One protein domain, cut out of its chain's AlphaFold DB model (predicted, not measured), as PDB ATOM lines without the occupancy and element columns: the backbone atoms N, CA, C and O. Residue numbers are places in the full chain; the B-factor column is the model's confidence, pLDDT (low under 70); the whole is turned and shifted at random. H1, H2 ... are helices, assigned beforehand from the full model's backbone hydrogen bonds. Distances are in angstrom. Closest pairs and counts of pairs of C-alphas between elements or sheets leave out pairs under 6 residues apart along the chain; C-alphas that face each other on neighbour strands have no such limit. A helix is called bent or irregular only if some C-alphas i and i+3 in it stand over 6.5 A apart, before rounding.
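AT A GLANCE: This is residues 447 to 593 of the 593 residues of the protein "Adenylate cyclase" of Prevotella ruminicola (UniProt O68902). H1 and H2a make a long helical hairpin, H5 completes a three-helix bundle, and a shorter hairpin, H3 and H4, packs across H2a. The printed part has 147 residues with five named helices, H1 to H5, all helix. This rod spans 65 by 28 by 28 A, only just compact, close to loose, with radius of gyration of the C-alphas 17.7 A.

IN THESE COORDINATES: H2, residues 487 to 527, assigned as one helix by its hydrogen bonds, is bent, C-alphas 514 and 517 being 6.8 A apart; its arms are H2a, to 514, 40.0 A long, and H2b, from 517. H1, residues 456 to 482, begins at (118.720, 97.715, 128.636). H3 is 534 to 547, H4 555 to 563, H5 569 to 585, ending at (113.464, 94.300, 126.183).

HOW THE PARTS SIT: H2a touches H1, opposite ways, the closest C-alphas, Ala 497 and Ala 474, 4.1 A apart. H5 touches H1 and H2b. Not every O i to N i+4 pair is within hydrogen-bond range in H1, 21 of 23, H2b, 5 of 7, and H3, 9 of 10.

THE WHOLE: The printed part has no cut; pLDDT is under 70 in 26 residues, among them 585 to 593.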
ATOM      1  N   SER A 447     122.142  85.370 140.385       56.66
ATOM      2  CA  SER A 447     120.811  85.042 140.916       56.66
ATOM      3  C   SER A 447     119.718  85.988 140.401       56.66
ATOM      4  O   SER A 447     118.544  85.608 140.371       56.66
ATOM      5  N   ARG A 448     120.124  87.171 139.920       60.53
ATOM      6  CA  ARG A 448     119.279  88.262 139.424       60.53
ATOM      7  C   ARG A 448     119.184  88.319 137.897       60.53
ATOM      8  O   ARG A 448     118.503  89.182 137.358       60.53
ATOM      9  N   HIS A 449     119.795  87.377 137.172       65.81
ATOM     10  CA  HIS A 449     119.734  87.310 135.696       65.81
ATOM     11  C   HIS A 449     118.333  86.991 135.143       65.81
ATOM     12  O   HIS A 449     118.116  87.036 133.937       65.81
ATOM     13  N   GLY A 450     117.381  86.678 136.028       61.50
ATOM     14  CA  GLY A 450     115.951  86.598 135.732       61.50
ATOM     15  C   GLY A 450     115.175  87.899 135.981       61.50
ATOM     16  O   GLY A 450     113.953  87.864 136.002       61.50
ATOM     17  N   GLU A 451     115.845  89.019 136.249       69.56
ATOM     18  CA  GLU A 451     115.203  90.325 136.426       69.56
ATOM     19  C   GLU A 451     115.302  91.160 135.146       69.56
ATOM     20  O   GLU A 451     116.340  91.184 134.477       69.56
ATOM     21  N   ALA A 452     114.249  91.925 134.847       70.88
ATOM     22  CA  ALA A 452     114.298  92.933 133.797       70.88
ATOM     23  C   ALA A 452     115.342  94.016 134.117       70.88
ATOM     24  O   ALA A 452     115.493  94.464 135.264       70.88
ATOM     25  N   LEU A 453     116.047  94.471 133.081       74.56
ATOM     26  CA  LEU A 453     116.951  95.611 133.192       74.56
ATOM     27  C   LEU A 453     116.156  96.919 133.215       74.56
ATOM     28  O   LEU A 453     115.147  97.061 132.531       74.56
ATOM     29  N   THR A 454     116.635  97.876 133.997       80.19
ATOM     30  CA  THR A 454     116.071  99.223 134.125       80.19
ATOM     31  C   THR A 454     116.366 100.057 132.878       80.19
ATOM     32  O   THR A 454     115.505 100.792 132.405       80.19
ATOM     33  N   ASN A 455     117.577  99.935 132.328       80.88
ATOM     34  CA  ASN A 455     118.010 100.595 131.103       80.88
ATOM     35  C   ASN A 455     118.793  99.616 130.203       80.88
ATOM     36  O   ASN A 455     120.023  99.682 130.105       80.88
ATOM     37  N   PRO A 456     118.090  98.700 129.513       83.00
ATOM     38  CA  PRO A 456     118.720  97.715 128.636       83.00
ATOM     39  C   PRO A 456     119.482  98.348 127.465       83.00
ATOM     40  O   PRO A 456     120.468  97.782 126.991       83.00
ATOM     41  N   THR A 457     119.063  99.537 127.017       87.38
ATOM     42  CA  THR A 457     119.756 100.296 125.972       87.38
ATOM     43  C   THR A 457     121.149 100.703 126.430       87.38
ATOM     44  O   THR A 457     122.108 100.380 125.735       87.38
ATOM     45  N   LYS A 458     121.276 101.295 127.627       83.62
ATOM     46  CA  LYS A 458     122.572 101.680 128.203       83.62
ATOM     47  C   LYS A 458     123.512 100.486 128.344       83.62
ATOM     48  O   LYS A 458     124.679 100.587 127.984       83.62
ATOM     49  N   VAL A 459     123.001  99.352 128.830       82.00
ATOM     50  CA  VAL A 459     123.800  98.125 128.967       82.00
ATOM     51  C   VAL A 459     124.303  97.641 127.608       82.00
ATOM     52  O   VAL A 459     125.482  97.329 127.474       82.00
ATOM     53  N   GLY A 460     123.433  97.604 126.595       87.56
ATOM     54  CA  GLY A 460     123.834  97.213 125.247       87.56
ATOM     55  C   GLY A 460     124.835  98.182 124.614       87.56
ATOM     56  O   GLY A 460     125.798  97.728 124.006       87.56
ATOM     57  N   ASP A 461     124.645  99.494 124.789       88.75
ATOM     58  CA  ASP A 461     125.576 100.517 124.290       88.75
ATOM     59  C   ASP A 461     126.957 100.382 124.938       88.75
ATOM     60  O   ASP A 461     127.967 100.470 124.243       88.75
ATOM     61  N   ALA A 462     127.010 100.087 126.241       82.69
ATOM     62  CA  ALA A 462     128.269  99.876 126.947       82.69
ATOM     63  C   ALA A 462     129.031  98.637 126.455       82.69
ATOM     64  O   ALA A 462     130.250  98.692 126.293       82.69
ATOM     65  N   MET A 463     128.327  97.537 126.156       85.75
ATOM     66  CA  MET A 463     128.949  96.345 125.559       85.75
ATOM     67  C   MET A 463     129.542  96.652 124.178       85.75
ATOM     68  O   MET A 463     130.662  96.248 123.875       85.75
ATOM     69  N   THR A 464     128.811  97.391 123.339       91.06
ATOM     70  CA  THR A 464     129.307  97.792 122.015       91.06
ATOM     71  C   THR A 464     130.515  98.723 122.135       91.06
ATOM     72  O   THR A 464     131.532  98.498 121.474       91.06
ATOM     73  N   PHE A 465     130.443  99.726 123.015       88.44
ATOM     74  CA  PHE A 465     131.504 100.715 123.206       88.44
ATOM     75  C   PHE A 465     132.841 100.079 123.604       88.44
ATOM     76  O   PHE A 465     133.874 100.439 123.047       88.44
ATOM     77  N   LYS A 466     132.833  99.095 124.507       82.62
ATOM     78  CA  LYS A 466     134.061  98.431 124.973       82.62
ATOM     79  C   LYS A 466     134.840  97.731 123.863       82.62
ATOM     80  O   LYS A 466     136.068  97.796 123.837       82.62
ATOM     81  N   GLY A 467     134.142  97.094 122.922       88.12
ATOM     82  CA  GLY A 467     134.777  96.561 121.716       88.12
ATOM     83  C   GLY A 467     135.329  97.686 120.837       88.12
ATOM     84  O   GLY A 467     136.490  97.651 120.434       88.12
ATOM     85  N   TYR A 468     134.509  98.710 120.590       93.19
ATOM     86  CA  TYR A 468     134.850  99.841 119.725       93.19
ATOM     87  C   TYR A 468     136.087 100.617 120.197       93.19
ATOM     88  O   TYR A 468     136.973 100.844 119.376       93.19
ATOM     89  N   ASP A 469     136.190 100.989 121.479       87.62
ATOM     90  CA  ASP A 469     137.337 101.762 122.001       87.62
ATOM     91  C   ASP A 469     138.666 101.045 121.721       87.62
ATOM     92  O   ASP A 469     139.647 101.651 121.276       87.62
ATOM     93  N   ARG A 470     138.673  99.723 121.908       88.31
ATOM     94  CA  ARG A 470     139.845  98.875 121.684       88.31
ATOM     95  C   ARG A 470     140.167  98.721 120.200       88.31
ATOM     96  O   ARG A 470     141.320  98.881 119.806       88.31
ATOM     97  N   PHE A 471     139.165  98.488 119.351       93.19
ATOM     98  CA  PHE A 471     139.377  98.369 117.901       93.19
ATOM     99  C   PHE A 471     139.858  99.684 117.277       93.19
ATOM    100  O   PHE A 471     140.809  99.683 116.498       93.19
ATOM    101  N   GLN A 472     139.288 100.818 117.684       94.31
ATOM    102  CA  GLN A 472     139.720 102.140 117.224       94.31
ATOM    103  C   GLN A 472     141.138 102.475 117.699       94.31
ATOM    104  O   GLN A 472     141.937 103.021 116.932       94.31
ATOM    105  N   SER A 473     141.479 102.118 118.942       89.88
ATOM    106  CA  SER A 473     142.842 102.266 119.467       89.88
ATOM    107  C   SER A 473     143.843 101.441 118.650       89.88
ATOM    108  O   SER A 473     144.887 101.963 118.256       89.88
ATOM    109  N   ALA A 474     143.494 100.196 118.308       91.50
ATOM    110  CA  ALA A 474     144.311  99.335 117.459       91.50
ATOM    111  C   ALA A 474     144.528  99.933 116.059       91.50
ATOM    112  O   ALA A 474     145.656 100.008 115.576       91.50
ATOM    113  N   GLU A 475     143.463 100.401 115.405       93.75
ATOM    114  CA  GLU A 475     143.551 101.032 114.082       93.75
ATOM    115  C   GLU A 475     144.422 102.287 114.084       93.75
ATOM    116  O   GLU A 475     145.171 102.524 113.134       93.75
ATOM    117  N   LYS A 476     144.344 103.089 115.149       93.31
ATOM    118  CA  LYS A 476     145.199 104.262 115.317       93.31
ATOM    119  C   LYS A 476     146.672 103.858 115.412       93.31
ATOM    120  O   LYS A 476     147.486 104.412 114.679       93.31
ATOM    121  N   MET A 477     146.999 102.861 116.235       91.19
ATOM    122  CA  MET A 477     148.367 102.341 116.365       91.19
ATOM    123  C   MET A 477     148.891 101.752 115.047       91.19
ATOM    124  O   MET A 477     150.051 101.955 114.698       91.19
ATOM    125  N   LEU A 478     148.046 101.061 114.270       92.94
ATOM    126  CA  LEU A 478     148.442 100.558 112.949       92.94
ATOM    127  C   LEU A 478     148.791 101.694 111.982       92.94
ATOM    128  O   LEU A 478     149.811 101.602 111.305       92.94
ATOM    129  N   LYS A 479     147.998 102.772 111.957       93.69
ATOM    130  CA  LYS A 479     148.297 103.968 111.150       93.69
ATOM    131  C   LYS A 479     149.584 104.654 111.604       93.69
ATOM    132  O   LYS A 479     150.380 105.078 110.775       93.69
ATOM    133  N   GLU A 480     149.819 104.747 112.911       91.25
ATOM    134  CA  GLU A 480     151.072 105.286 113.453       91.25
ATOM    135  C   GLU A 480     152.273 104.438 113.008       91.25
ATOM    136  O   GLU A 480     153.281 104.980 112.549       91.25
ATOM    137  N   ALA A 481     152.144 103.111 113.037       91.88
ATOM    138  CA  ALA A 481     153.196 102.191 112.623       91.88
ATOM    139  C   ALA A 481     153.595 102.327 111.140       91.88
ATOM    140  O   ALA A 481     154.750 102.068 110.800       91.88
ATOM    141  N   GLU A 482     152.692 102.765 110.257       91.06
ATOM    142  CA  GLU A 482     153.006 103.032 108.841       91.06
ATOM    143  C   GLU A 482     154.054 104.139 108.666       91.06
ATOM    144  O   GLU A 482     154.790 104.149 107.681       91.06
ATOM    145  N   THR A 483     154.164 105.045 109.639       93.50
ATOM    146  CA  THR A 483     155.130 106.153 109.614       93.50
ATOM    147  C   THR A 483     156.516 105.769 110.144       93.50
ATOM    148  O   THR A 483     157.471 106.533 109.994       93.50
ATOM    149  N   ILE A 484     156.659 104.574 110.731       93.00
ATOM    150  CA  ILE A 484     157.891 104.125 111.389       93.00
ATOM    151  C   ILE A 484     158.791 103.384 110.393       93.00
ATOM    152  O   ILE A 484     158.463 102.315 109.862       93.00
ATOM    153  N   THR A 485     159.978 103.942 110.160       93.50
ATOM    154  CA  THR A 485     160.971 103.387 109.228       93.50
ATOM    155  C   THR A 485     161.754 102.221 109.831       93.50
ATOM    156  O   THR A 485     162.044 101.252 109.127       93.50
ATOM    157  N   ASN A 486     162.061 102.278 111.132       94.62
ATOM    158  CA  ASN A 486     162.744 101.207 111.848       94.62
ATOM    159  C   ASN A 486     161.832  99.977 111.976       94.62
ATOM    160  O   ASN A 486     160.763 100.039 112.576       94.62
ATOM    161  N   GLU A 487     162.258  98.840 111.424       90.44
ATOM    162  CA  GLU A 487     161.431  97.632 111.405       90.44
ATOM    163  C   GLU A 487     161.131  97.083 112.806       90.44
ATOM    164  O   GLU A 487     160.009  96.647 113.054       90.44
ATOM    165  N   ALA A 488     162.102  97.104 113.722       86.00
ATOM    166  CA  ALA A 488     161.911  96.580 115.071       86.00
ATOM    167  C   ALA A 488     160.904  97.429 115.855       86.00
ATOM    168  O   ALA A 488     159.986  96.889 116.464       86.00
ATOM    169  N   GLU A 489     161.034  98.753 115.779       87.00
ATOM    170  CA  GLU A 489     160.101  99.695 116.402       87.00
ATOM    171  C   GLU A 489     158.698  99.586 115.790       87.00
ATOM    172  O   GLU A 489     157.710  99.470 116.514       87.00
ATOM    173  N   ARG A 490     158.608  99.498 114.458       90.62
ATOM    174  CA  ARG A 490     157.337  99.295 113.754       90.62
ATOM    175  C   ARG A 490     156.636  98.012 114.200       90.62
ATOM    176  O   ARG A 490     155.433  98.032 114.444       90.62
ATOM    177  N   LEU A 491     157.370  96.904 114.323       89.50
ATOM    178  CA  LEU A 491     156.812  95.621 114.766       89.50
ATOM    179  C   LEU A 491     156.321  95.661 116.217       89.50
ATOM    180  O   LEU A 491     155.354  94.971 116.538       89.50
ATOM    181  N   LEU A 492     156.952  96.456 117.084       86.31
ATOM    182  CA  LEU A 492     156.488  96.652 118.459       86.31
ATOM    183  C   LEU A 492     155.160  97.414 118.494       86.31
ATOM    184  O   LEU A 492     154.217  96.924 119.108       86.31
ATOM    185  N   VAL A 493     155.038  98.528 117.764       87.62
ATOM    186  CA  VAL A 493     153.773  99.288 117.685       87.62
ATOM    187  C   VAL A 493     152.662  98.451 117.043       87.62
ATOM    188  O   VAL A 493     151.538  98.403 117.539       87.62
ATOM    189  N   GLN A 494     152.973  97.696 115.985       91.38
ATOM    190  CA  GLN A 494     152.027  96.742 115.400       91.38
ATOM    191  C   GLN A 494     151.615  95.651 116.396       91.38
ATOM    192  O   GLN A 494     150.458  95.239 116.408       91.38
ATOM    193  N   SER A 495     152.534  95.183 117.243       89.38
ATOM    194  CA  SER A 495     152.209  94.213 118.290       89.38
ATOM    195  C   SER A 495     151.285  94.804 119.354       89.38
ATOM    196  O   SER A 495     150.437  94.080 119.871       89.38
ATOM    197  N   GLU A 496     151.443  96.078 119.703       86.69
ATOM    198  CA  GLU A 496     150.531  96.777 120.615       86.69
ATOM    199  C   GLU A 496     149.135  96.900 119.995       86.69
ATOM    200  O   GLU A 496     148.147  96.568 120.647       86.69
ATOM    201  N   ALA A 497     149.047  97.212 118.700       90.19
ATOM    202  CA  ALA A 497     147.773  97.211 117.985       90.19
ATOM    203  C   ALA A 497     147.089  95.830 117.989       90.19
ATOM    204  O   ALA A 497     145.884  95.721 118.218       90.19
ATOM    205  N   VAL A 498     147.855  94.750 117.774       89.38
ATOM    206  CA  VAL A 498     147.338  93.373 117.891       89.38
ATOM    207  C   VAL A 498     146.786  93.119 119.295       89.38
ATOM    208  O   VAL A 498     145.732  92.498 119.428       89.38
ATOM    209  N   ASN A 499     147.459  93.611 120.338       85.00
ATOM    210  CA  ASN A 499     147.007  93.445 121.719       85.00
ATOM    211  C   ASN A 499     145.673  94.141 121.979       85.00
ATOM    212  O   ASN A 499     144.817  93.547 122.632       85.00
ATOM    213  N   GLU A 500     145.476  95.346 121.446       87.00
ATOM    214  CA  GLU A 500     144.207  96.069 121.559       87.00
ATOM    215  C   GLU A 500     143.067  95.321 120.848       87.00
ATOM    216  O   GLU A 500     142.010  95.106 121.444       87.00
ATOM    217  N   TYR A 501     143.287  94.797 119.633       90.50
ATOM    218  CA  TYR A 501     142.292  93.939 118.971       90.50
ATOM    219  C   TYR A 501     141.946  92.695 119.791       90.50
ATOM    220  O   TYR A 501     140.771  92.364 119.966       90.50
ATOM    221  N   MET A 502     142.968  91.995 120.290       87.19
ATOM    222  CA  MET A 502     142.783  90.809 121.120       87.19
ATOM    223  C   MET A 502     141.986  91.148 122.383       87.19
ATOM    224  O   MET A 502     141.026  90.449 122.709       87.19
ATOM    225  N   GLU A 503     142.339  92.229 123.075       83.69
ATOM    226  CA  GLU A 503     141.657  92.649 124.295       83.69
ATOM    227  C   GLU A 503     140.191  93.009 124.037       83.69
ATOM    228  O   GLU A 503     139.324  92.513 124.757       83.69
ATOM    229  N   GLY A 504     139.894  93.763 122.972       87.06
ATOM    230  CA  GLY A 504     138.518  94.060 122.572       87.06
ATOM    231  C   GLY A 504     137.704  92.784 122.342       87.06
ATOM    232  O   GLY A 504     136.670  92.581 122.978       87.06
ATOM    233  N   LEU A 505     138.208  91.853 121.524       89.75
ATOM    234  CA  LEU A 505     137.539  90.571 121.261       89.75
ATOM    235  C   LEU A 505     137.318  89.752 122.540       89.75
ATOM    236  O   LEU A 505     136.246  89.177 122.743       89.75
ATOM    237  N   ARG A 506     138.313  89.710 123.429       84.94
ATOM    238  CA  ARG A 506     138.204  89.010 124.711       84.94
ATOM    239  C   ARG A 506     137.137  89.622 125.606       84.94
ATOM    240  O   ARG A 506     136.413  88.873 126.264       84.94
ATOM    241  N   GLN A 507     137.068  90.949 125.697       80.38
ATOM    242  CA  GLN A 507     136.041  91.624 126.485       80.38
ATOM    243  C   GLN A 507     134.652  91.249 125.968       80.38
ATOM    244  O   GLN A 507     133.829  90.803 126.767       80.38
ATOM    245  N   MET A 508     134.450  91.247 124.645       85.81
ATOM    246  CA  MET A 508     133.200  90.777 124.039       85.81
ATOM    247  C   MET A 508     132.872  89.325 124.431       85.81
ATOM    248  O   MET A 508     131.761  89.034 124.875       85.81
ATOM    249  N   ALA A 509     133.834  88.399 124.336       85.56
ATOM    250  CA  ALA A 509     133.632  87.000 124.732       85.56
ATOM    251  C   ALA A 509     133.355  86.844 126.243       85.56
ATOM    252  O   ALA A 509     132.534  86.024 126.664       85.56
ATOM    253  N   LYS A 510     134.006  87.652 127.088       79.19
ATOM    254  CA  LYS A 510     133.767  87.690 128.540       79.19
ATOM    255  C   LYS A 510     132.343  88.154 128.846       79.19
ATOM    256  O   LYS A 510     131.681  87.542 129.682       79.19
ATOM    257  N   GLU A 511     131.878  89.217 128.203       78.25
ATOM    258  CA  GLU A 511     130.534  89.768 128.403       78.25
ATOM    259  C   GLU A 511     129.453  88.836 127.870       78.25
ATOM    260  O   GLU A 511     128.440  88.620 128.539       78.25
ATOM    261  N   PHE A 512     129.717  88.177 126.742       83.44
ATOM    262  CA  PHE A 512     128.853  87.124 126.233       83.44
ATOM    263  C   PHE A 512     128.613  86.034 127.280       83.44
ATOM    264  O   PHE A 512     127.472  85.706 127.606       83.44
ATOM    265  N   ASN A 513     129.689  85.480 127.841       75.31
ATOM    266  CA  ASN A 513     129.599  84.363 128.778       75.31
ATOM    267  C   ASN A 513     129.062  84.752 130.154       75.31
ATOM    268  O   ASN A 513     128.411  83.935 130.808       75.31
ATOM    269  N   ASN A 514     129.355  85.967 130.615       70.44
ATOM    270  CA  ASN A 514     128.945  86.412 131.942       70.44
ATOM    271  C   ASN A 514     127.547  87.023 131.965       70.44
ATOM    272  O   ASN A 514     126.894  86.927 133.002       70.44
ATOM    273  N   PHE A 515     127.096  87.625 130.862       73.88
ATOM    274  CA  PHE A 515     125.860  88.403 130.826       73.88
ATOM    275  C   PHE A 515     124.899  87.888 129.755       73.88
ATOM    276  O   PHE A 515     123.837  87.377 130.097       73.88
ATOM    277  N   VAL A 516     125.274  87.930 128.474       80.62
ATOM    278  CA  VAL A 516     124.344  87.627 127.367       80.62
ATOM    279  C   VAL A 516     123.808  86.197 127.442       80.62
ATOM    280  O   VAL A 516     122.597  85.985 127.421       80.62
ATOM    281  N   LYS A 517     124.691  85.204 127.574       74.31
ATOM    282  CA  LYS A 517     124.320  83.785 127.645       74.31
ATOM    283  C   LYS A 517     123.478  83.462 128.888       74.31
ATOM    284  O   LYS A 517     122.431  82.841 128.717       74.31
ATOM    285  N   PRO A 518     123.857  83.870 130.113       69.88
ATOM    286  CA  PRO A 518     123.017  83.662 131.294       69.88
ATOM    287  C   PRO A 518     121.634  84.320 131.217       69.88
ATOM    288  O   PRO A 518     120.645  83.669 131.551       69.88
ATOM    289  N   TYR A 519     121.541  85.561 130.726       74.44
ATOM    290  CA  TYR A 519     120.255  86.240 130.545       74.44
ATOM    291  C   TYR A 519     119.396  85.576 129.460       74.44
ATOM    292  O   TYR A 519     118.188  85.438 129.639       74.44
ATOM    293  N   ASP A 520     119.992  85.108 128.358       75.56
ATOM    294  CA  ASP A 520     119.259  84.355 127.332       75.56
ATOM    295  C   ASP A 520     118.734  83.026 127.877       75.56
ATOM    296  O   ASP A 520     117.590  82.681 127.610       75.56
ATOM    297  N   ILE A 521     119.517  82.309 128.694       66.25
ATOM    298  CA  ILE A 521     119.068  81.082 129.373       66.25
ATOM    299  C   ILE A 521     117.887  81.388 130.304       66.25
ATOM    300  O   ILE A 521     116.882  80.676 130.271       66.25
ATOM    301  N   ALA A 522     117.972  82.460 131.096       62.94
ATOM    302  CA  ALA A 522     116.886  82.878 131.979       62.94
ATOM    303  C   ALA A 522     115.616  83.260 131.207       62.94
ATOM    304  O   ALA A 522     114.525  82.828 131.576       62.94
ATOM    305  N   ARG A 523     115.753  83.981 130.090       68.88
ATOM    306  CA  ARG A 523     114.642  84.319 129.192       68.88
ATOM    307  C   ARG A 523     114.077  83.091 128.470       68.88
ATOM    308  O   ARG A 523     112.868  83.009 128.257       68.88
ATOM    309  N   TYR A 524     114.926  82.150 128.053       55.00
ATOM    310  CA  TYR A 524     114.531  80.948 127.309       55.00
ATOM    311  C   TYR A 524     113.464  80.151 128.066       55.00
ATOM    312  O   TYR A 524     112.561  79.615 127.427       55.00
ATOM    313  N   LYS A 525     113.516  80.158 129.409       52.31
ATOM    314  CA  LYS A 525     112.481  79.599 130.295       52.31
ATOM    315  C   LYS A 525     111.067  80.061 129.913       52.31
ATOM    316  O   LYS A 525     110.148  79.259 129.962       52.31
ATOM    317  N   VAL A 526     110.907  81.330 129.534       49.84
ATOM    318  CA  VAL A 526     109.599  81.966 129.306       49.84
ATOM    319  C   VAL A 526     109.120  81.820 127.857       49.84
ATOM    320  O   VAL A 526     107.930  81.705 127.611       49.84
ATOM    321  N   ASN A 527     110.034  81.804 126.877       57.09
ATOM    322  CA  ASN A 527     109.671  81.915 125.451       57.09
ATOM    323  C   ASN A 527     110.076  80.719 124.571       57.09
ATOM    324  O   ASN A 527     109.852  80.746 123.361       57.09
ATOM    325  N   GLY A 528     110.791  79.724 125.108       55.78
ATOM    326  CA  GLY A 528     111.169  78.499 124.387       55.78
ATOM    327  C   GLY A 528     112.155  78.647 123.213       55.78
ATOM    328  O   GLY A 528     112.485  77.646 122.576       55.78
ATOM    329  N   THR A 529     112.667  79.851 122.913       68.50
ATOM    330  CA  THR A 529     113.604  80.097 121.791       68.50
ATOM    331  C   THR A 529     114.744  81.044 122.178       68.50
ATOM    332  O   THR A 529     114.489  82.131 122.695       68.50
ATOM    333  N   SER A 530     115.997  80.660 121.890       76.94
ATOM    334  CA  SER A 530     117.213  81.469 122.123       76.94
ATOM    335  C   SER A 530     117.223  82.691 121.208       76.94
ATOM    336  O   SER A 530     116.978  82.562 120.011       76.94
ATOM    337  N   MET A 531     117.545  83.864 121.749       80.88
ATOM    338  CA  MET A 531     117.722  85.101 120.972       80.88
ATOM    339  C   MET A 531     119.161  85.321 120.510       80.88
ATOM    340  O   MET A 531     119.417  86.232 119.723       80.88
ATOM    341  N   ILE A 532     120.090  84.487 120.978       83.50
ATOM    342  CA  ILE A 532     121.486  84.540 120.562       83.50
ATOM    343  C   ILE A 532     121.625  83.931 119.159       83.50
ATOM    344  O   ILE A 532     121.344  82.737 118.997       83.50
ATOM    345  N   PRO A 533     122.107  84.703 118.168       86.69
ATOM    346  CA  PRO A 533     122.370  84.190 116.831       86.69
ATOM    347  C   PRO A 533     123.497  83.153 116.814       86.69
ATOM    348  O   PRO A 533     124.463  83.243 117.575       86.69
ATOM    349  N   GLN A 534     123.411  82.191 115.898       84.50
ATOM    350  CA  GLN A 534     124.399  81.119 115.790       84.50
ATOM    351  C   GLN A 534     125.802  81.646 115.431       84.50
ATOM    352  O   GLN A 534     126.776  81.239 116.060       84.50
ATOM    353  N   HIS A 535     125.912  82.603 114.503       85.94
ATOM    354  CA  HIS A 535     127.199  83.192 114.101       85.94
ATOM    355  C   HIS A 535     127.894  83.945 115.245       85.94
ATOM    356  O   HIS A 535     129.118  83.950 115.320       85.94
ATOM    357  N   MET A 536     127.132  84.523 116.183       89.56
ATOM    358  CA  MET A 536     127.690  85.124 117.398       89.56
ATOM    359  C   MET A 536     128.299  84.059 118.316       89.56
ATOM    360  O   MET A 536     129.378  84.279 118.860       89.56
ATOM    361  N   ARG A 537     127.642  82.899 118.475       85.19
ATOM    362  CA  ARG A 537     128.205  81.775 119.244       85.19
ATOM    363  C   ARG A 537     129.492  81.277 118.589       85.19
ATOM    364  O   ARG A 537     130.488  81.118 119.276       85.19
ATOM    365  N   GLU A 538     129.485  81.099 117.269       85.56
ATOM    366  CA  GLU A 538     130.674  80.706 116.498       85.56
ATOM    367  C   GLU A 538     131.824  81.711 116.684       85.56
ATOM    368  O   GLU A 538     132.952  81.309 116.952       85.56
ATOM    369  N   ALA A 539     131.539  83.014 116.603       89.81
ATOM    370  CA  ALA A 539     132.513  84.080 116.829       89.81
ATOM    371  C   ALA A 539     133.133  84.037 118.235       89.81
ATOM    372  O   ALA A 539     134.349  84.155 118.365       89.81
ATOM    373  N   VAL A 540     132.320  83.832 119.277       88.38
ATOM    374  CA  VAL A 540     132.806  83.708 120.662       88.38
ATOM    375  C   VAL A 540     133.728  82.502 120.810       88.38
ATOM    376  O   VAL A 540     134.821  82.656 121.344       88.38
ATOM    377  N   GLU A 541     133.341  81.333 120.293       84.00
ATOM    378  CA  GLU A 541     134.165  80.117 120.367       84.00
ATOM    379  C   GLU A 541     135.512  80.300 119.645       84.00
ATOM    380  O   GLU A 541     136.557  79.938 120.184       84.00
ATOM    381  N   MET A 542     135.520  80.949 118.471       86.81
ATOM    382  CA  MET A 542     136.763  81.276 117.755       86.81
ATOM    383  C   MET A 542     137.680  82.191 118.570       86.81
ATOM    384  O   MET A 542     138.893  81.984 118.625       86.81
ATOM    385  N   VAL A 543     137.107  83.215 119.205       89.19
ATOM    386  CA  VAL A 543     137.856  84.133 120.066       89.19
ATOM    387  C   VAL A 543     138.402  83.396 121.289       89.19
ATOM    388  O   VAL A 543     139.566  83.580 121.634       89.19
ATOM    389  N   GLU A 544     137.613  82.535 121.932       82.25
ATOM    390  CA  GLU A 544     138.076  81.729 123.065       82.25
ATOM    391  C   GLU A 544     139.233  80.799 122.681       82.25
ATOM    392  O   GLU A 544     140.206  80.700 123.434       82.25
ATOM    393  N   ASP A 545     139.185  80.186 121.495       78.81
ATOM    394  CA  ASP A 545     140.270  79.359 120.955       78.81
ATOM    395  C   ASP A 545     141.590  80.123 120.825       78.81
ATOM    396  O   ASP A 545     142.654  79.566 121.111       78.81
ATOM    397  N   MET A 546     141.555  81.411 120.469       84.00
ATOM    398  CA  MET A 546     142.748  82.265 120.428       84.00
ATOM    399  C   MET A 546     143.409  82.432 121.805       84.00
ATOM    400  O   MET A 546     144.634  82.544 121.887       84.00
ATOM    401  N   PHE A 547     142.631  82.400 122.890       77.12
ATOM    402  CA  PHE A 547     143.126  82.587 124.261       77.12
ATOM    403  C   PHE A 547     143.436  81.287 125.012       77.12
ATOM    404  O   PHE A 547     143.954  81.345 126.135       77.12
ATOM    405  N   LYS A 548     143.162  80.115 124.423       70.88
ATOM    406  CA  LYS A 548     143.517  78.819 125.022       70.88
ATOM    407  C   LYS A 548     145.033  78.697 125.206       70.88
ATOM    408  O   LYS A 548     145.836  79.165 124.397       70.88
ATOM    409  N   ALA A 549     145.440  78.035 126.288       62.94
ATOM    410  CA  ALA A 549     146.850  77.781 126.561       62.94
ATOM    411  C   ALA A 549     147.486  76.983 125.406       62.94
ATOM    412  O   ALA A 549     146.973  75.938 125.014       62.94
ATOM    413  N   GLY A 550     148.600  77.483 124.862       65.38
ATOM    414  CA  GLY A 550     149.278  76.863 123.717       65.38
ATOM    415  C   GLY A 550     148.629  77.136 122.355       65.38
ATOM    416  O   GLY A 550     149.042  76.532 121.367       65.38
ATOM    417  N   SER A 551     147.642  78.036 122.275       74.94
ATOM    418  CA  SER A 551     146.973  78.348 121.011       74.94
ATOM    419  C   SER A 551     147.912  78.961 119.965       74.94
ATOM    420  O   SER A 551     148.707  79.875 120.227       74.94
ATOM    421  N   THR A 552     147.780  78.469 118.733       79.94
ATOM    422  CA  THR A 552     148.467  78.993 117.540       79.94
ATOM    423  C   THR A 552     147.565  79.872 116.682       79.94
ATOM    424  O   THR A 552     148.022  80.385 115.666       79.94
ATOM    425  N   VAL A 553     146.310  80.068 117.097       85.25
ATOM    426  CA  VAL A 553     145.358  80.904 116.371       85.25
ATOM    427  C   VAL A 553     145.821  82.359 116.433       85.25
ATOM    428  O   VAL A 553     146.088  82.884 117.519       85.25
ATOM    429  N   SER A 554     145.959  82.988 115.264       85.75
ATOM    430  CA  SER A 554     146.355  84.394 115.137       85.75
ATOM    431  C   SER A 554     145.153  85.305 114.904       85.75
ATOM    432  O   SER A 554     144.094  84.856 114.461       85.75
ATOM    433  N   ILE A 555     145.320  86.603 115.172       87.94
ATOM    434  CA  ILE A 555     144.277  87.601 114.898       87.94
ATOM    435  C   ILE A 555     143.894  87.625 113.409       87.94
ATOM    436  O   ILE A 555     142.715  87.732 113.081       87.94
ATOM    437  N   ASP A 556     144.863  87.410 112.515       88.12
ATOM    438  CA  ASP A 556     144.641  87.324 111.070       88.12
ATOM    439  C   ASP A 556     143.749  86.119 110.724       88.12
ATOM    440  O   ASP A 556     142.849  86.206 109.886       88.12
ATOM    441  N   GLN A 557     143.968  84.978 111.391       90.50
ATOM    442  CA  GLN A 557     143.126  83.793 111.236       90.50
ATOM    443  C   GLN A 557     141.697  84.053 111.733       90.50
ATOM    444  O   GLN A 557     140.748  83.665 111.049       90.50
ATOM    445  N   ILE A 558     141.537  84.746 112.868       91.94
ATOM    446  CA  ILE A 558     140.226  85.173 113.378       91.94
ATOM    447  C   ILE A 558     139.535  86.092 112.366       91.94
ATOM    448  O   ILE A 558     138.392  85.835 111.996       91.94
ATOM    449  N   GLN A 559     140.217  87.117 111.852       90.75
ATOM    450  CA  GLN A 559     139.643  88.064 110.893       90.75
ATOM    451  C   GLN A 559     139.161  87.362 109.612       90.75
ATOM    452  O   GLN A 559     138.049  87.619 109.139       90.75
ATOM    453  N   ARG A 560     139.954  86.427 109.070       90.25
ATOM    454  CA  ARG A 560     139.560  85.621 107.901       90.25
ATOM    455  C   ARG A 560     138.376  84.701 108.209       90.25
ATOM    456  O   ARG A 560     137.467  84.581 107.385       90.25
ATOM    457  N   ALA A 561     138.343  84.090 109.392       91.81
ATOM    458  CA  ALA A 561     137.229  83.245 109.813       91.81
ATOM    459  C   ALA A 561     135.930  84.054 109.994       91.81
ATOM    460  O   ALA A 561     134.881  83.634 109.508       91.81
ATOM    461  N   PHE A 562     136.005  85.250 110.584       92.44
ATOM    462  CA  PHE A 562     134.894  86.203 110.682       92.44
ATOM    463  C   PHE A 562     134.377  86.609 109.300       92.44
ATOM    464  O   PHE A 562     133.175  86.538 109.038       92.44
ATOM    465  N   ARG A 563     135.275  86.923 108.361       89.38
ATOM    466  CA  ARG A 563     134.882  87.270 106.992       89.38
ATOM    467  C   ARG A 563     134.160  86.130 106.270       89.38
ATOM    468  O   ARG A 563     133.240  86.401 105.504       89.38
ATOM    469  N   SER A 564     134.499  84.868 106.551       88.81
ATOM    470  CA  SER A 564     133.773  83.704 106.005       88.81
ATOM    471  C   SER A 564     132.295  83.642 106.428       88.81
ATOM    472  O   SER A 564     131.511  82.907 105.830       88.81
ATOM    473  N   MET A 565     131.917  84.406 107.457       90.12
ATOM    474  CA  MET A 565     130.547  84.572 107.944       90.12
ATOM    475  C   MET A 565     129.932  85.918 107.532       90.12
ATOM    476  O   MET A 565     128.861  86.260 108.023       90.12
ATOM    477  N   ASN A 566     130.601  86.699 106.674       89.75
ATOM    478  CA  ASN A 566     130.276  88.105 106.408       89.75
ATOM    479  C   ASN A 566     130.193  88.944 107.700       89.75
ATOM    480  O   ASN A 566     129.290  89.757 107.888       89.75
ATOM    481  N   TYR A 567     131.128  88.692 108.617       91.81
ATOM    482  CA  TYR A 567     131.160  89.275 109.950       91.81
ATOM    483  C   TYR A 567     132.455  90.069 110.146       91.81
ATOM    484  O   TYR A 567     133.509  89.685 109.637       91.81
ATOM    485  N   SER A 568     132.386  91.185 110.869       92.38
ATOM    486  CA  SER A 568     133.543  92.016 111.228       92.38
ATOM    487  C   SER A 568     133.639  92.164 112.747       92.38
ATOM    488  O   SER A 568     132.708  91.805 113.467       92.38
ATOM    489  N   PHE A 569     134.757  92.688 113.256       93.44
ATOM    490  CA  PHE A 569     134.905  92.937 114.696       93.44
ATOM    491  C   PHE A 569     133.897  93.976 115.204       93.44
ATOM    492  O   PHE A 569     133.276  93.759 116.242       93.44
ATOM    493  N   TYR A 570     133.649  95.040 114.436       95.00
ATOM    494  CA  TYR A 570     132.606  96.018 114.756       95.00
ATOM    495  C   TYR A 570     131.211  95.399 114.699       95.00
ATOM    496  O   TYR A 570     130.446  95.562 115.642       95.00
ATOM    497  N   GLN A 571     130.924  94.585 113.673       94.75
ATOM    498  CA  GLN A 571     129.650  93.864 113.586       94.75
ATOM    499  C   GLN A 571     129.430  92.962 114.807       94.75
ATOM    500  O   GLN A 571     128.309  92.831 115.282       94.75
ATOM    501  N   PHE A 572     130.499  92.358 115.335       94.50
ATOM    502  CA  PHE A 572     130.441  91.544 116.543       94.50
ATOM    503  C   PHE A 572     130.133  92.350 117.801       94.50
ATOM    504  O   PHE A 572     129.327  91.905 118.619       94.50
ATOM    505  N   ALA A 573     130.717  93.540 117.933       92.88
ATOM    506  CA  ALA A 573     130.390  94.464 119.012       92.88
ATOM    507  C   ALA A 573     128.947  94.994 118.916       92.88
ATOM    508  O   ALA A 573     128.236  95.032 119.925       92.88
ATOM    509  N   ASP A 574     128.482  95.328 117.711       94.19
ATOM    510  CA  ASP A 574     127.109  95.779 117.457       94.19
ATOM    511  C   ASP A 574     126.093  94.687 117.782       94.19
ATOM    512  O   ASP A 574     125.133  94.909 118.524       94.19
ATOM    513  N   ASP A 575     126.328  93.479 117.265       93.00
ATOM    514  CA  ASP A 575     125.442  92.347 117.483       93.00
ATOM    515  C   ASP A 575     125.374  91.985 118.965       93.00
ATOM    516  O   ASP A 575     124.286  91.648 119.435       93.00
ATOM    517  N   MET A 576     126.477  92.081 119.722       89.56
ATOM    518  CA  MET A 576     126.478  91.826 121.168       89.56
ATOM    519  C   MET A 576     125.545  92.785 121.908       89.56
ATOM    520  O   MET A 576     124.645  92.339 122.627       89.56
ATOM    521  N   GLY A 577     125.718  94.091 121.690       88.75
ATOM    522  CA  GLY A 577     124.888  95.118 122.314       88.75
ATOM    523  C   GLY A 577     123.423  94.990 121.899       88.75
ATOM    524  O   GLY A 577     122.524  95.013 122.744       88.75
ATOM    525  N   ALA A 578     123.162  94.760 120.610       90.94
ATOM    526  CA  ALA A 578     121.818  94.531 120.087       90.94
ATOM    527  C   ALA A 578     121.174  93.257 120.660       90.94
ATOM    528  O   ALA A 578     119.984  93.250 120.973       90.94
ATOM    529  N   CYS A 579     121.942  92.180 120.824       88.56
ATOM    530  CA  CYS A 579     121.469  90.931 121.409       88.56
ATOM    531  C   CYS A 579     121.068  91.124 122.870       88.56
ATOM    532  O   CYS A 579     119.961  90.734 123.244       88.56
ATOM    533  N   MET A 580     121.902  91.801 123.666       85.12
ATOM    534  CA  MET A 580     121.575  92.099 125.058       85.12
ATOM    535  C   MET A 580     120.299  92.937 125.162       85.12
ATOM    536  O   MET A 580     119.402  92.588 125.932       85.12
ATOM    537  N   LYS A 581     120.158  93.976 124.323       86.38
ATOM    538  CA  LYS A 581     118.923  94.773 124.228       86.38
ATOM    539  C   LYS A 581     117.720  93.884 123.924       86.38
ATOM    540  O   LYS A 581     116.733  93.946 124.646       86.38
ATOM    541  N   ARG A 582     117.789  93.012 122.912       83.81
ATOM    542  CA  ARG A 582     116.678  92.107 122.546       83.81
ATOM    543  C   ARG A 582     116.293  91.156 123.680       83.81
ATOM    544  O   ARG A 582     115.111  91.038 123.986       83.81
ATOM    545  N   ILE A 583     117.272  90.516 124.322       77.31
ATOM    546  CA  ILE A 583     117.040  89.561 125.422       77.31
ATOM    547  C   ILE A 583     116.315  90.233 126.600       77.31
ATOM    548  O   ILE A 583     115.474  89.616 127.254       77.31
ATOM    549  N   THR A 584     116.613  91.507 126.854       72.81
ATOM    550  CA  THR A 584     116.165  92.232 128.053       72.81
ATOM    551  C   THR A 584     114.973  93.162 127.823       72.81
ATOM    552  O   THR A 584     114.312  93.526 128.788       72.81
ATOM    553  N   THR A 585     114.652  93.503 126.569       67.38
ATOM    554  CA  THR A 585     113.464  94.300 126.183       67.38
ATOM    555  C   THR A 585     112.283  93.462 125.702       67.38
ATOM    556  O   THR A 585     111.181  93.990 125.559       67.38
ATOM    557  N   ALA A 586     112.475  92.170 125.420       56.03
ATOM    558  CA  ALA A 586     111.374  91.310 125.007       56.03
ATOM    559  C   ALA A 586     110.247  91.337 126.060       56.03
ATOM    560  O   ALA A 586     110.508  91.110 127.243       56.03
ATOM    561  N   LYS A 587     108.999  91.560 125.610       44.72
ATOM    562  CA  LYS A 587     107.739  91.618 126.397       44.72
ATOM    563  C   LYS A 587     107.523  90.472 127.404       44.72
ATOM    564  O   LYS A 587     106.616  90.518 128.220       44.72
ATOM    565  N   SER A 588     108.351  89.437 127.365       42.09
ATOM    566  CA  SER A 588     108.295  88.259 128.224       42.09
ATOM    567  C   SER A 588     108.630  88.487 129.696       42.09
ATOM    568  O   SER A 588     108.406  87.587 130.491       42.09
ATOM    569  N   TRP A 589     109.166  89.647 130.082       43.59
ATOM    570  CA  TRP A 589     109.370  89.958 131.504       43.59
ATOM    571  C   TRP A 589     108.119  90.549 132.175       43.59
ATOM    572  O   TRP A 589     108.071  90.616 133.399       43.59
ATOM    573  N   GLU A 590     107.102  90.951 131.399       37.84
ATOM    574  CA  GLU A 590     105.831  91.478 131.922       37.84
ATOM    575  C   GLU A 590     104.805  90.384 132.246       37.84
ATOM    576  O   GLU A 590     103.864  90.659 132.972       37.84
ATOM    577  N   ILE A 591     104.997  89.152 131.759       35.34
ATOM    578  CA  ILE A 591     104.079  88.019 132.005       35.34
ATOM    579  C   ILE A 591     104.375  87.336 133.361       35.34
ATOM    580  O   ILE A 591     103.622  86.486 133.811       35.34
ATOM    581  N   ALA A 592     105.465  87.722 134.037       32.44
ATOM    582  CA  ALA A 592     105.831  87.240 135.376       32.44
ATOM    583  C   ALA A 592     105.375  88.184 136.516       32.44
ATOM    584  O   ALA A 592     105.919  88.126 137.620       32.44
ATOM    585  N   LYS A 593     104.427  89.081 136.229       30.19
ATOM    586  CA  LYS A 593     103.654  89.882 137.188       30.19
ATOM    587  C   LYS A 593     102.179  89.608 136.959       30.19
ATOM    588  O   LYS A 593     101.427  89.767 137.941       30.19
TER     589      LYS A 593